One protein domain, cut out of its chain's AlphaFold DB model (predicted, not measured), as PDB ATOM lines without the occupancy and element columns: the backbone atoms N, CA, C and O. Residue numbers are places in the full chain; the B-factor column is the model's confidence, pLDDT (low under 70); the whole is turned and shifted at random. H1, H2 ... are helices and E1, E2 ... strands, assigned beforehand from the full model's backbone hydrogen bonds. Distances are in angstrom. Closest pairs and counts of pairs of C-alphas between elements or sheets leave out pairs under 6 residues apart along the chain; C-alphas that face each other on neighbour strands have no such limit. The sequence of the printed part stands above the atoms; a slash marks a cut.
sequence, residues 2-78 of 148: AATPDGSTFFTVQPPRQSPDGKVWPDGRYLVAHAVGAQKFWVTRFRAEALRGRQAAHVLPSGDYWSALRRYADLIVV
ATOM      1  N   ALA A   2     -29.035 -38.566 -29.276       65.62
ATOM      2  CA  ALA A   2     -27.666 -38.418 -28.776       65.62
ATOM      3  C   ALA A   2     -27.698 -38.043 -27.286       65.62
ATOM      4  O   ALA A   2     -28.635 -37.379 -26.844       65.62
ATOM      5  N   ALA A   3     -26.717 -38.511 -26.518       72.00
ATOM      6  CA  ALA A   3     -26.686 -38.298 -25.072       72.00
ATOM      7  C   ALA A   3     -26.265 -36.883 -24.654       72.00
ATOM      8  O   ALA A   3     -26.530 -36.466 -23.532       72.00
ATOM      9  N   THR A   4     -25.675 -36.140 -25.583       70.06
ATOM     10  CA  THR A   4     -25.278 -34.740 -25.440       70.06
ATOM     11  C   THR A   4     -25.761 -33.935 -26.639       70.06
ATOM     12  O   THR A   4     -25.772 -34.457 -27.760       70.06
ATOM     13  N   PRO A   5     -26.131 -32.656 -26.439       68.88
ATOM     14  CA  PRO A   5     -26.593 -31.792 -27.525       68.88
ATOM     15  C   PRO A   5     -25.555 -31.563 -28.632       68.88
ATOM     16  O   PRO A   5     -25.931 -31.408 -29.789       68.88
ATOM     17  N   ASP A   6     -24.263 -31.559 -28.293       76.19
ATOM     18  CA  ASP A   6     -23.152 -31.316 -29.226       76.19
ATOM     19  C   ASP A   6     -22.498 -32.601 -29.768       76.19
ATOM     20  O   ASP A   6     -21.567 -32.536 -30.567       76.19
ATOM     21  N   GLY A   7     -22.990 -33.776 -29.358       72.50
ATOM     22  CA  GLY A   7     -22.470 -35.074 -29.788       72.50
ATOM     23  C   GLY A   7     -21.133 -35.486 -29.161       72.50
ATOM     24  O   GLY A   7     -20.594 -36.521 -29.556       72.50
ATOM     25  N   SER A   8     -20.608 -34.721 -28.198       83.69
ATOM     26  CA  SER A   8     -19.388 -35.063 -27.457       83.69
ATOM     27  C   SER A   8     -19.577 -36.285 -26.546       83.69
ATOM     28  O   SER A   8     -20.689 -36.620 -26.138       83.69
ATOM     29  N   THR A   9     -18.486 -36.952 -26.173       90.62
ATOM     30  CA  THR A   9     -18.486 -38.028 -25.171       90.62
ATOM     31  C   THR A   9     -17.359 -37.833 -24.167       90.62
ATOM     32  O   THR A   9     -16.338 -37.225 -24.467       90.62
ATOM     33  N   PHE A  10     -17.527 -38.393 -22.969       93.62
ATOM     34  CA  PHE A  10     -16.483 -38.449 -21.936       93.62
ATOM     35  C   PHE A  10     -15.652 -39.743 -21.997       93.62
ATOM     36  O   PHE A  10     -14.875 -40.034 -21.093       93.62
ATOM     37  N   PHE A  11     -15.832 -40.553 -23.040       94.56
ATOM     38  CA  PHE A  11     -15.111 -41.803 -23.257       94.56
ATOM     39  C   PHE A  11     -14.848 -42.020 -24.748       94.56
ATOM     40  O   PHE A  11     -15.537 -41.449 -25.599       94.56
ATOM     41  N   THR A  12     -13.906 -42.912 -25.038       94.38
ATOM     42  CA  THR A  12     -13.691 -43.502 -26.362       94.38
ATOM     43  C   THR A  12     -13.744 -45.026 -26.298       94.38
ATOM     44  O   THR A  12     -13.431 -45.607 -25.258       94.38
ATOM     45  N   VAL A  13     -14.154 -45.698 -27.376       94.94
ATOM     46  CA  VAL A  13     -14.124 -47.163 -27.467       94.94
ATOM     47  C   VAL A  13     -12.903 -47.615 -28.257       94.94
ATOM     48  O   VAL A  13     -12.741 -47.278 -29.429       94.94
ATOM     49  N   GLN A  14     -12.066 -48.444 -27.632       94.31
ATOM     50  CA  GLN A  14     -10.850 -48.972 -28.249       94.31
ATOM     51  C   GLN A  14     -10.847 -50.508 -28.256       94.31
ATOM     52  O   GLN A  14     -11.215 -51.109 -27.250       94.31
ATOM     53  N   PRO A  15     -10.423 -51.163 -29.357       93.38
ATOM     54  CA  PRO A  15     -10.113 -50.548 -30.648       93.38
ATOM     55  C   PRO A  15     -11.364 -49.935 -31.317       93.38
ATOM     56  O   PRO A  15     -12.478 -50.429 -31.097       93.38
ATOM     57  N   PRO A  16     -11.211 -48.881 -32.145       91.00
ATOM     58  CA  PRO A  16     -12.340 -48.253 -32.822       91.00
ATOM     59  C   PRO A  16     -13.075 -49.245 -33.722       91.00
ATOM     60  O   PRO A  16     -12.464 -50.029 -34.451       91.00
ATOM     61  N   ARG A  17     -14.407 -49.205 -33.694       87.88
ATOM     62  CA  ARG A  17     -15.228 -50.008 -34.607       87.88
ATOM     63  C   ARG A  17     -15.304 -49.322 -35.961       87.88
ATOM     64  O   ARG A  17     -15.465 -48.111 -36.017       87.88
ATOM     65  N   GLN A  18     -15.286 -50.103 -37.033       87.94
ATOM     66  CA  GLN A  18     -15.636 -49.609 -38.362       87.94
ATOM     67  C   GLN A  18     -17.117 -49.880 -38.661       87.94
ATOM     68  O   GLN A  18     -17.665 -50.925 -38.285       87.94
ATOM     69  N   SER A  19     -17.795 -48.926 -39.292       83.31
ATOM     70  CA  SER A  19     -19.101 -49.135 -39.916       83.31
ATOM     71  C   SER A  19     -18.960 -49.923 -41.228       83.31
ATOM     72  O   SER A  19     -17.861 -50.029 -41.768       83.31
ATOM     73  N   PRO A  20     -20.063 -50.485 -41.765       82.94
ATOM     74  CA  PRO A  20     -20.038 -51.211 -43.041       82.94
ATOM     75  C   PRO A  20     -19.512 -50.395 -44.236       82.94
ATOM     76  O   PRO A  20     -19.047 -50.976 -45.206       82.94
ATOM     77  N   ASP A  21     -19.573 -49.063 -44.160       87.44
ATOM     78  CA  ASP A  21     -19.039 -48.118 -45.150       87.44
ATOM     79  C   ASP A  21     -17.553 -47.759 -44.918       87.44
ATOM     80  O   ASP A  21     -17.029 -46.857 -45.566       87.44
ATOM     81  N   GLY A  22     -16.872 -48.431 -43.981       85.62
ATOM     82  CA  GLY A  22     -15.448 -48.242 -43.682       85.62
ATOM     83  C   GLY A  22     -15.119 -47.039 -42.791       85.62
ATOM     84  O   GLY A  22     -13.953 -46.833 -42.455       85.62
ATOM     85  N   LYS A  23     -16.111 -46.244 -42.371       89.19
ATOM     86  CA  LYS A  23     -15.889 -45.115 -41.451       89.19
ATOM     87  C   LYS A  23     -15.723 -45.587 -40.008       89.19
ATOM     88  O   LYS A  23     -16.155 -46.675 -39.635       89.19
ATOM     89  N   VAL A  24     -15.115 -44.754 -39.164       87.31
ATOM     90  CA  VAL A  24     -15.086 -45.012 -37.720       87.31
ATOM     91  C   VAL A  24     -16.491 -44.825 -37.154       87.31
ATOM     92  O   VAL A  24     -17.137 -43.796 -37.354       87.31
ATOM     93  N   TRP A  25     -16.970 -45.839 -36.445       87.75
ATOM     94  CA  TRP A  25     -18.230 -45.809 -35.726       87.75
ATOM     95  C   TRP A  25     -18.129 -44.808 -34.564       87.75
ATOM     96  O   TRP A  25     -17.264 -44.992 -33.708       87.75
ATOM     97  N   PRO A  26     -18.996 -43.782 -34.483       89.25
ATOM     98  CA  PRO A  26     -18.864 -42.748 -33.459       89.25
ATOM     99  C   PRO A  26     -19.049 -43.295 -32.040       89.25
ATOM    100  O   PRO A  26     -20.027 -43.998 -31.773       89.25
ATOM    101  N   ASP A  27     -18.179 -42.896 -31.110       91.62
ATOM    102  CA  ASP A  27     -18.234 -43.334 -29.706       91.62
ATOM    103  C   ASP A  27     -19.554 -42.947 -29.016       91.62
ATOM    104  O   ASP A  27     -20.126 -43.732 -28.257       91.62
ATOM    105  N   GLY A  28     -20.138 -41.802 -29.387       90.12
ATOM    106  CA  GLY A  28     -21.455 -41.363 -28.904       90.12
ATOM    107  C   GLY A  28     -22.598 -42.337 -29.191       90.12
ATOM    108  O   GLY A  28     -23.627 -42.289 -28.527       90.12
ATOM    109  N   ARG A  29     -22.434 -43.282 -30.126       89.25
ATOM    110  CA  ARG A  29     -23.431 -44.334 -30.392       89.25
ATOM    111  C   ARG A  29     -23.485 -45.410 -29.301       89.25
ATOM    112  O   ARG A  29     -24.452 -46.177 -29.279       89.25
ATOM    113  N   TYR A  30     -22.481 -45.481 -28.424       92.06
ATOM    114  CA  TYR A  30     -22.478 -46.356 -27.248       92.06
ATOM    115  C   TYR A  30     -23.148 -45.713 -26.031       92.06
ATOM    116  O   TYR A  30     -23.319 -46.386 -25.022       92.06
ATOM    117  N   LEU A  31     -23.570 -44.450 -26.108       91.75
ATOM    118  CA  LEU A  31     -24.306 -43.776 -25.043       91.75
ATOM    119  C   LEU A  31     -25.724 -43.471 -25.531       91.75
ATOM    120  O   LEU A  31     -25.917 -42.832 -26.563       91.75
ATOM    121  N   VAL A  32     -26.731 -43.943 -24.803       90.31
ATOM    122  CA  VAL A  32     -28.135 -43.618 -25.092       90.31
ATOM    123  C   VAL A  32     -28.696 -42.713 -24.021       90.31
ATOM    124  O   VAL A  32     -28.377 -42.896 -22.853       90.31
ATOM    125  N   ALA A  33     -29.547 -41.771 -24.424       89.50
ATOM    126  CA  ALA A  33     -30.351 -40.954 -23.525       89.50
ATOM    127  C   ALA A  33     -31.839 -41.245 -23.719       89.50
ATOM    128  O   ALA A  33     -32.334 -41.287 -24.852       89.50
ATOM    129  N   HIS A  34     -32.535 -41.394 -22.597       89.88
ATOM    130  CA  HIS A  34     -33.978 -41.564 -22.516       89.88
ATOM    131  C   HIS A  34     -34.562 -40.449 -21.653       89.88
ATOM    132  O   HIS A  34     -34.142 -40.280 -20.511       89.88
ATOM    133  N   ALA A  35     -35.521 -39.697 -22.192       89.25
ATOM    134  CA  ALA A  35     -36.330 -38.788 -21.386       89.25
ATOM    135  C   ALA A  35     -37.323 -39.606 -20.550       89.25
ATOM    136  O   ALA A  35     -37.903 -40.573 -21.052       89.25
ATOM    137  N   VAL A  36     -37.506 -39.234 -19.287       88.25
ATOM    138  CA  VAL A  36     -38.381 -39.941 -18.350       88.25
ATOM    139  C   VAL A  36     -39.526 -39.023 -17.932       88.25
ATOM    140  O   VAL A  36     -39.331 -37.999 -17.280       88.25
ATOM    141  N   GLY A  37     -40.745 -39.427 -18.292       81.12
ATOM    142  CA  GLY A  37     -41.960 -38.657 -18.034       81.12
ATOM    143  C   GLY A  37     -42.054 -37.381 -18.877       81.12
ATOM    144  O   GLY A  37     -41.402 -37.244 -19.909       81.12
ATOM    145  N   ALA A  38     -42.896 -36.447 -18.434       73.62
ATOM    146  CA  ALA A  38     -43.072 -35.133 -19.067       73.62
ATOM    147  C   ALA A  38     -42.077 -34.068 -18.551       73.62
ATOM    148  O   ALA A  38     -42.156 -32.903 -18.931       73.62
ATOM    149  N   GLN A  39     -41.178 -34.457 -17.643       72.25
ATOM    150  CA  GLN A  39     -40.242 -33.576 -16.943       72.25
ATOM    151  C   GLN A  39     -38.898 -33.478 -17.688       72.25
ATOM    152  O   GLN A  39     -38.574 -34.312 -18.533       72.25
ATOM    153  N   LYS A  40     -38.071 -32.490 -17.315       83.50
ATOM    154  CA  LYS A  40     -36.669 -32.340 -17.752       83.50
ATOM    155  C   LYS A  40     -35.745 -33.348 -17.046       83.50
ATOM    156  O   LYS A  40     -34.772 -32.968 -16.401       83.50
ATOM    157  N   PHE A  41     -36.086 -34.632 -17.111       89.06
ATOM    158  CA  PHE A  41     -35.299 -35.711 -16.526       89.06
ATOM    159  C   PHE A  41     -34.858 -36.681 -17.616       89.06
ATOM    160  O   PHE A  41     -35.677 -37.199 -18.378       89.06
ATOM    161  N   TRP A  42     -33.552 -36.930 -17.676       90.62
ATOM    162  CA  TRP A  42     -32.948 -37.843 -18.633       90.62
ATOM    163  C   TRP A  42     -32.113 -38.884 -17.914       90.62
ATOM    164  O   TRP A  42     -31.355 -38.573 -16.999       90.62
ATOM    165  N   VAL A  43     -32.218 -40.119 -18.389       91.81
ATOM    166  CA  VAL A  43     -31.358 -41.219 -17.971       91.81
ATOM    167  C   VAL A  43     -30.459 -41.574 -19.137       91.81
ATOM    168  O   VAL A  43     -30.936 -41.920 -20.225       91.81
ATOM    169  N   THR A  44     -29.151 -41.492 -18.906       91.75
ATOM    170  CA  THR A  44     -28.149 -41.958 -19.859       91.75
ATOM    171  C   THR A  44     -27.634 -43.331 -19.474       91.75
ATOM    172  O   THR A  44     -27.366 -43.586 -18.303       91.75
ATOM    173  N   ARG A  45     -27.441 -44.209 -20.459       92.19
ATOM    174  CA  ARG A  45     -26.863 -45.538 -20.246       92.19
ATOM    175  C   ARG A  45     -25.786 -45.831 -21.276       92.19
ATOM    176  O   ARG A  45     -26.008 -45.682 -22.480       92.19
ATOM    177  N   PHE A  46     -24.640 -46.307 -20.797       92.94
ATOM    178  CA  PHE A  46     -23.631 -46.910 -21.654       92.94
ATOM    179  C   PHE A  46     -24.094 -48.296 -22.123       92.94
ATOM    180  O   PHE A  46     -24.503 -49.147 -21.328       92.94
ATOM    181  N   ARG A  47     -24.042 -48.525 -23.432       92.75
ATOM    182  CA  ARG A  47     -24.446 -49.763 -24.100       92.75
ATOM    183  C   ARG A  47     -23.279 -50.729 -24.178       92.75
ATOM    184  O   ARG A  47     -22.715 -50.951 -25.251       92.75
ATOM    185  N   ALA A  48     -22.922 -51.306 -23.036       90.88
ATOM    186  CA  ALA A  48     -21.868 -52.313 -22.961       90.88
ATOM    187  C   ALA A  48     -22.135 -53.495 -23.910       90.88
ATOM    188  O   ALA A  48     -21.210 -54.017 -24.520       90.88
ATOM    189  N   GLU A  49     -23.404 -53.847 -24.132       91.38
ATOM    190  CA  GLU A  49     -23.817 -54.902 -25.060       91.38
ATOM    191  C   GLU A  49     -23.517 -54.601 -26.541       91.38
ATOM    192  O   GLU A  49     -23.570 -55.495 -27.384       91.38
ATOM    193  N   ALA A  50     -23.222 -53.344 -26.884       91.06
ATOM    194  CA  ALA A  50     -22.843 -52.963 -28.241       91.06
ATOM    195  C   ALA A  50     -21.339 -53.144 -28.520       91.06
ATOM    196  O   ALA A  50     -20.946 -53.096 -29.693       91.06
ATOM    197  N   LEU A  51     -20.514 -53.342 -27.479       92.69
ATOM    198  CA  LEU A  51     -19.087 -53.647 -27.608       92.69
ATOM    199  C   LEU A  51     -18.896 -55.021 -28.263       92.69
ATOM    200  O   LEU A  51     -19.690 -55.940 -28.067       92.69
ATOM    201  N   ARG A  52     -17.839 -55.172 -29.065       90.12
ATOM    202  CA  ARG A  52     -17.518 -56.426 -29.762       90.12
ATOM    203  C   ARG A  52     -16.072 -56.839 -29.537       90.12
ATOM    204  O   ARG A  52     -15.168 -56.013 -29.591       90.12
ATOM    205  N   GLY A  53     -15.835 -58.139 -29.381       90.88
ATOM    206  CA  GLY A  53     -14.481 -58.685 -29.275       90.88
ATOM    207  C   GLY A  53     -13.705 -58.060 -28.114       90.88
ATOM    208  O   GLY A  53     -14.140 -58.133 -26.975       90.88
ATOM    209  N   ARG A  54     -12.558 -57.441 -28.414       91.94
ATOM    210  CA  ARG A  54     -11.660 -56.836 -27.411       91.94
ATOM    211  C   ARG A  54     -11.947 -55.357 -27.136       91.94
ATOM    212  O   ARG A  54     -11.067 -54.656 -26.652       91.94
ATOM    213  N   GLN A  55     -13.121 -54.865 -27.521       94.88
ATOM    214  CA  GLN A  55     -13.468 -53.468 -27.304       94.88
ATOM    215  C   GLN A  55     -13.714 -53.160 -25.831       94.88
ATOM    216  O   GLN A  55     -14.454 -53.875 -25.160       94.88
ATOM    217  N   ALA A  56     -13.154 -52.048 -25.370       92.94
ATOM    218  CA  ALA A  56     -13.380 -51.490 -24.049       92.94
ATOM    219  C   ALA A  56     -13.618 -49.980 -24.143       92.94
ATOM    220  O   ALA A  56     -13.118 -49.309 -25.049       92.94
ATOM    221  N   ALA A  57     -14.400 -49.448 -23.205       93.75
ATOM    222  CA  ALA A  57     -14.541 -48.011 -23.034       93.75
ATOM    223  C   ALA A  57     -13.381 -47.474 -22.191       93.75
ATOM    224  O   ALA A  57     -13.105 -47.980 -21.104       93.75
ATOM    225  N   HIS A  58     -12.746 -46.418 -22.679       94.25
ATOM    226  CA  HIS A  58     -11.703 -45.677 -21.991       94.25
ATOM    227  C   HIS A  58     -12.230 -44.286 -21.674       94.25
ATOM    228  O   HIS A  58     -12.545 -43.517 -22.584       94.25
ATOM    229  N   VAL A  59     -12.350 -43.973 -20.385       94.56
ATOM    230  CA  VAL A  59     -12.766 -42.644 -19.929       94.56
ATOM    231  C   VAL A  59     -11.685 -41.631 -20.289       94.56
ATOM    232  O   VAL A  59     -10.498 -41.872 -20.070       94.56
ATOM    233  N   LEU A  60     -12.100 -40.501 -20.853       92.62
ATOM    234  CA  LEU A  60     -11.213 -39.415 -21.235       92.62
ATOM    235  C   LEU A  60     -10.966 -38.501 -20.026       92.62
ATOM    236  O   LEU A  60     -11.930 -38.083 -19.382       92.62
ATOM    237  N   PRO A  61      -9.710 -38.119 -19.741       89.06
ATOM    238  CA  PRO A  61      -9.385 -37.158 -18.692       89.06
ATOM    239  C   PRO A  61      -9.616 -35.713 -19.183       89.06
ATOM    240  O   PRO A  61      -8.732 -34.868 -19.071       89.06
ATOM    241  N   SER A  62     -10.785 -35.429 -19.769       89.69
ATOM    242  CA  SER A  62     -11.181 -34.088 -20.224       89.69
ATOM    243  C   SER A  62     -12.502 -33.645 -19.596       89.69
ATOM    244  O   SER A  62     -13.450 -34.424 -19.458       89.69
ATOM    245  N   GLY A  63     -12.559 -32.357 -19.255       90.25
ATOM    246  CA  GLY A  63     -13.727 -31.691 -18.690       90.25
ATOM    247  C   GLY A  63     -14.749 -31.207 -19.720       90.25
ATOM    248  O   GLY A  63     -15.842 -30.813 -19.320       90.25
ATOM    249  N   ASP A  64     -14.435 -31.221 -21.020       89.62
ATOM    250  CA  ASP A  64     -15.229 -30.524 -22.048       89.62
ATOM    251  C   ASP A  64     -16.675 -31.024 -22.119       89.62
ATOM    252  O   ASP A  64     -17.615 -30.225 -22.103       89.62
ATOM    253  N   TYR A  65     -16.854 -32.348 -22.100       91.62
ATOM    254  CA  TYR A  65     -18.170 -32.989 -22.053       91.62
ATOM    255  C   TYR A  65     -18.988 -32.500 -20.850       91.62
ATOM    256  O   TYR A  65     -20.152 -32.115 -20.976       91.62
ATOM    257  N   TRP A  66     -18.370 -32.480 -19.668       93.06
ATOM    258  CA  TRP A  66     -19.034 -32.114 -18.420       93.06
ATOM    259  C   TRP A  66     -19.381 -30.623 -18.381       93.06
ATOM    260  O   TRP A  66     -20.469 -30.254 -17.942       93.06
ATOM    261  N   SER A  67     -18.491 -29.765 -18.882       91.81
ATOM    262  CA  SER A  67     -18.729 -28.326 -19.036       91.81
ATOM    263  C   SER A  67     -19.866 -28.038 -20.016       91.81
ATOM    264  O   SER A  67     -20.714 -27.185 -19.753       91.81
ATOM    265  N   ALA A  68     -19.932 -28.773 -21.129       90.00
ATOM    266  CA  ALA A  68     -21.017 -28.643 -22.088       90.00
ATOM    267  C   ALA A  68     -22.363 -29.062 -21.483       90.00
ATOM    268  O   ALA A  68     -23.337 -28.320 -21.631       90.00
ATOM    269  N   LEU A  69     -22.404 -30.200 -20.779       90.00
ATOM    270  CA  LEU A  69     -23.612 -30.755 -20.165       90.00
ATOM    271  C   LEU A  69     -24.189 -29.847 -19.066       90.00
ATOM    272  O   LEU A  69     -25.405 -29.666 -19.002       90.00
ATOM    273  N   ARG A  70     -23.329 -29.202 -18.266       91.75
ATOM    274  CA  ARG A  70     -23.723 -28.245 -17.212       91.75
ATOM    275  C   ARG A  70     -24.551 -27.059 -17.707       91.75
ATOM    276  O   ARG A  70     -25.290 -26.472 -16.931       91.75
ATOM    277  N   ARG A  71     -24.467 -26.705 -18.992       90.50
ATOM    278  CA  ARG A  71     -25.288 -25.627 -19.577       90.50
ATOM    279  C   ARG A  71     -26.757 -26.019 -19.765       90.50
ATOM    280  O   ARG A  71     -27.580 -25.147 -20.020       90.50
ATOM    281  N   TYR A  72     -27.070 -27.313 -19.688       87.81
ATOM    282  CA  TYR A  72     -28.389 -27.861 -20.018       87.81
ATOM    283  C   TYR A  72     -29.038 -28.650 -18.877       87.81
ATOM    284  O   TYR A  72     -30.233 -28.931 -18.958       87.81
ATOM    285  N   ALA A  73     -28.277 -29.022 -17.846       89.44
ATOM    286  CA  ALA A  73     -28.751 -29.827 -16.727       89.44
ATOM    287  C   ALA A  73     -28.499 -29.114 -15.394       89.44
ATOM    288  O   ALA A  73     -27.361 -28.764 -15.088       89.44
ATOM    289  N   ASP A  74     -29.555 -28.968 -14.591       91.88
ATOM    290  CA  ASP A  74     -29.476 -28.391 -13.242       91.88
ATOM    291  C   ASP A  74     -28.791 -29.345 -12.243       91.88
ATOM    292  O   ASP A  74     -28.159 -28.911 -11.283       91.88
ATOM    293  N   LEU A  75     -28.907 -30.659 -12.476       93.56
ATOM    294  CA  LEU A  75     -28.285 -31.714 -11.679       93.56
ATOM    295  C   LEU A  75     -27.793 -32.837 -12.595       93.56
ATOM    296  O   LEU A  75     -28.532 -33.329 -13.448       93.56
ATOM    297  N   ILE A  76     -26.553 -33.270 -12.376       94.00
ATOM    298  CA  ILE A  76     -25.933 -34.390 -13.086       94.00
ATOM    299  C   ILE A  76     -25.525 -35.418 -12.036       94.00
ATOM    300  O   ILE A  76     -24.735 -35.119 -11.144       94.00
ATOM    301  N   VAL A  77     -26.058 -36.633 -12.152       95.38
ATOM    302  CA  VAL A  77     -25.655 -37.773 -11.327       95.38
ATOM    303  C   VAL A  77     -24.948 -38.770 -12.229       95.38
ATOM    304  O   VAL A  77     -25.514 -39.213 -13.229       95.38
ATOM    305  N   VAL A  78     -23.710 -39.108 -11.881       95.25
ATOM    306  CA  VAL A  78     -22.912 -40.096 -12.605       95.25
ATOM    307  C   VAL A  78     -22.749 -41.315 -11.717       95.25
ATOM    308  O   VAL A  78     -22.095 -41.249 -10.680       95.25
TER     309      VAL A  78
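Overview. This is residues 2 to 78 of the 148 residues of an uncharacterized protein of Caulobacterales bacterium 68-7 (UniProt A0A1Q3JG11). With little regular structure, this loop-rich domain has two separate two-stranded antiparallel ribbons, the pair E1 and E4 and the hairpin E2 and E3, with short H1 between them and H2 off to one side. The 77 printed residues run E1, H1, E2, E3, E4, H2; the mixed class has 29 residues in named elements. It is only just compact, close to loose, with radius of gyration of the C-alphas 13.6 A and spans 38 by 27 by 21 A.

Arrangement. E1, residues 11 to 14, is antiparallel to E4, residues 56 to 59, at 149 degrees; N 12 and O 58 are 2.9 A apart, within hydrogen-bond range. The closest C-alphas of E1 and H1, residues 27 to 30, are those of Thr 12 and Asp 27, 5.6 A apart. E2, residues 31 to 35, and E3, residues 42 to 46, form an antiparallel hairpin at 159 degrees, with N 34 and O 43 2.9 A apart. H2, residues 64 to 70, is apart from H1, E1, E2 and E3. In H2 every O i to N i+4 pair is within hydrogen-bond range; H1 is too short for one.

Along the chain. E1 begins at C-alpha 11 (-15.111, -41.803, -23.257); H2 ends at C-alpha 70 (-23.723, -28.245, -17.212). E2 is 13.5 A long, E3 13.3 A, H2 10.0 A.

Size, cuts and confidence. The C-alphas of Gly 22 and Gln 39, the farthest apart, are 39.3 A apart. The printed part has no cut; the link E1 to H1 is long. Residues 2 and 5 have pLDDT under 70.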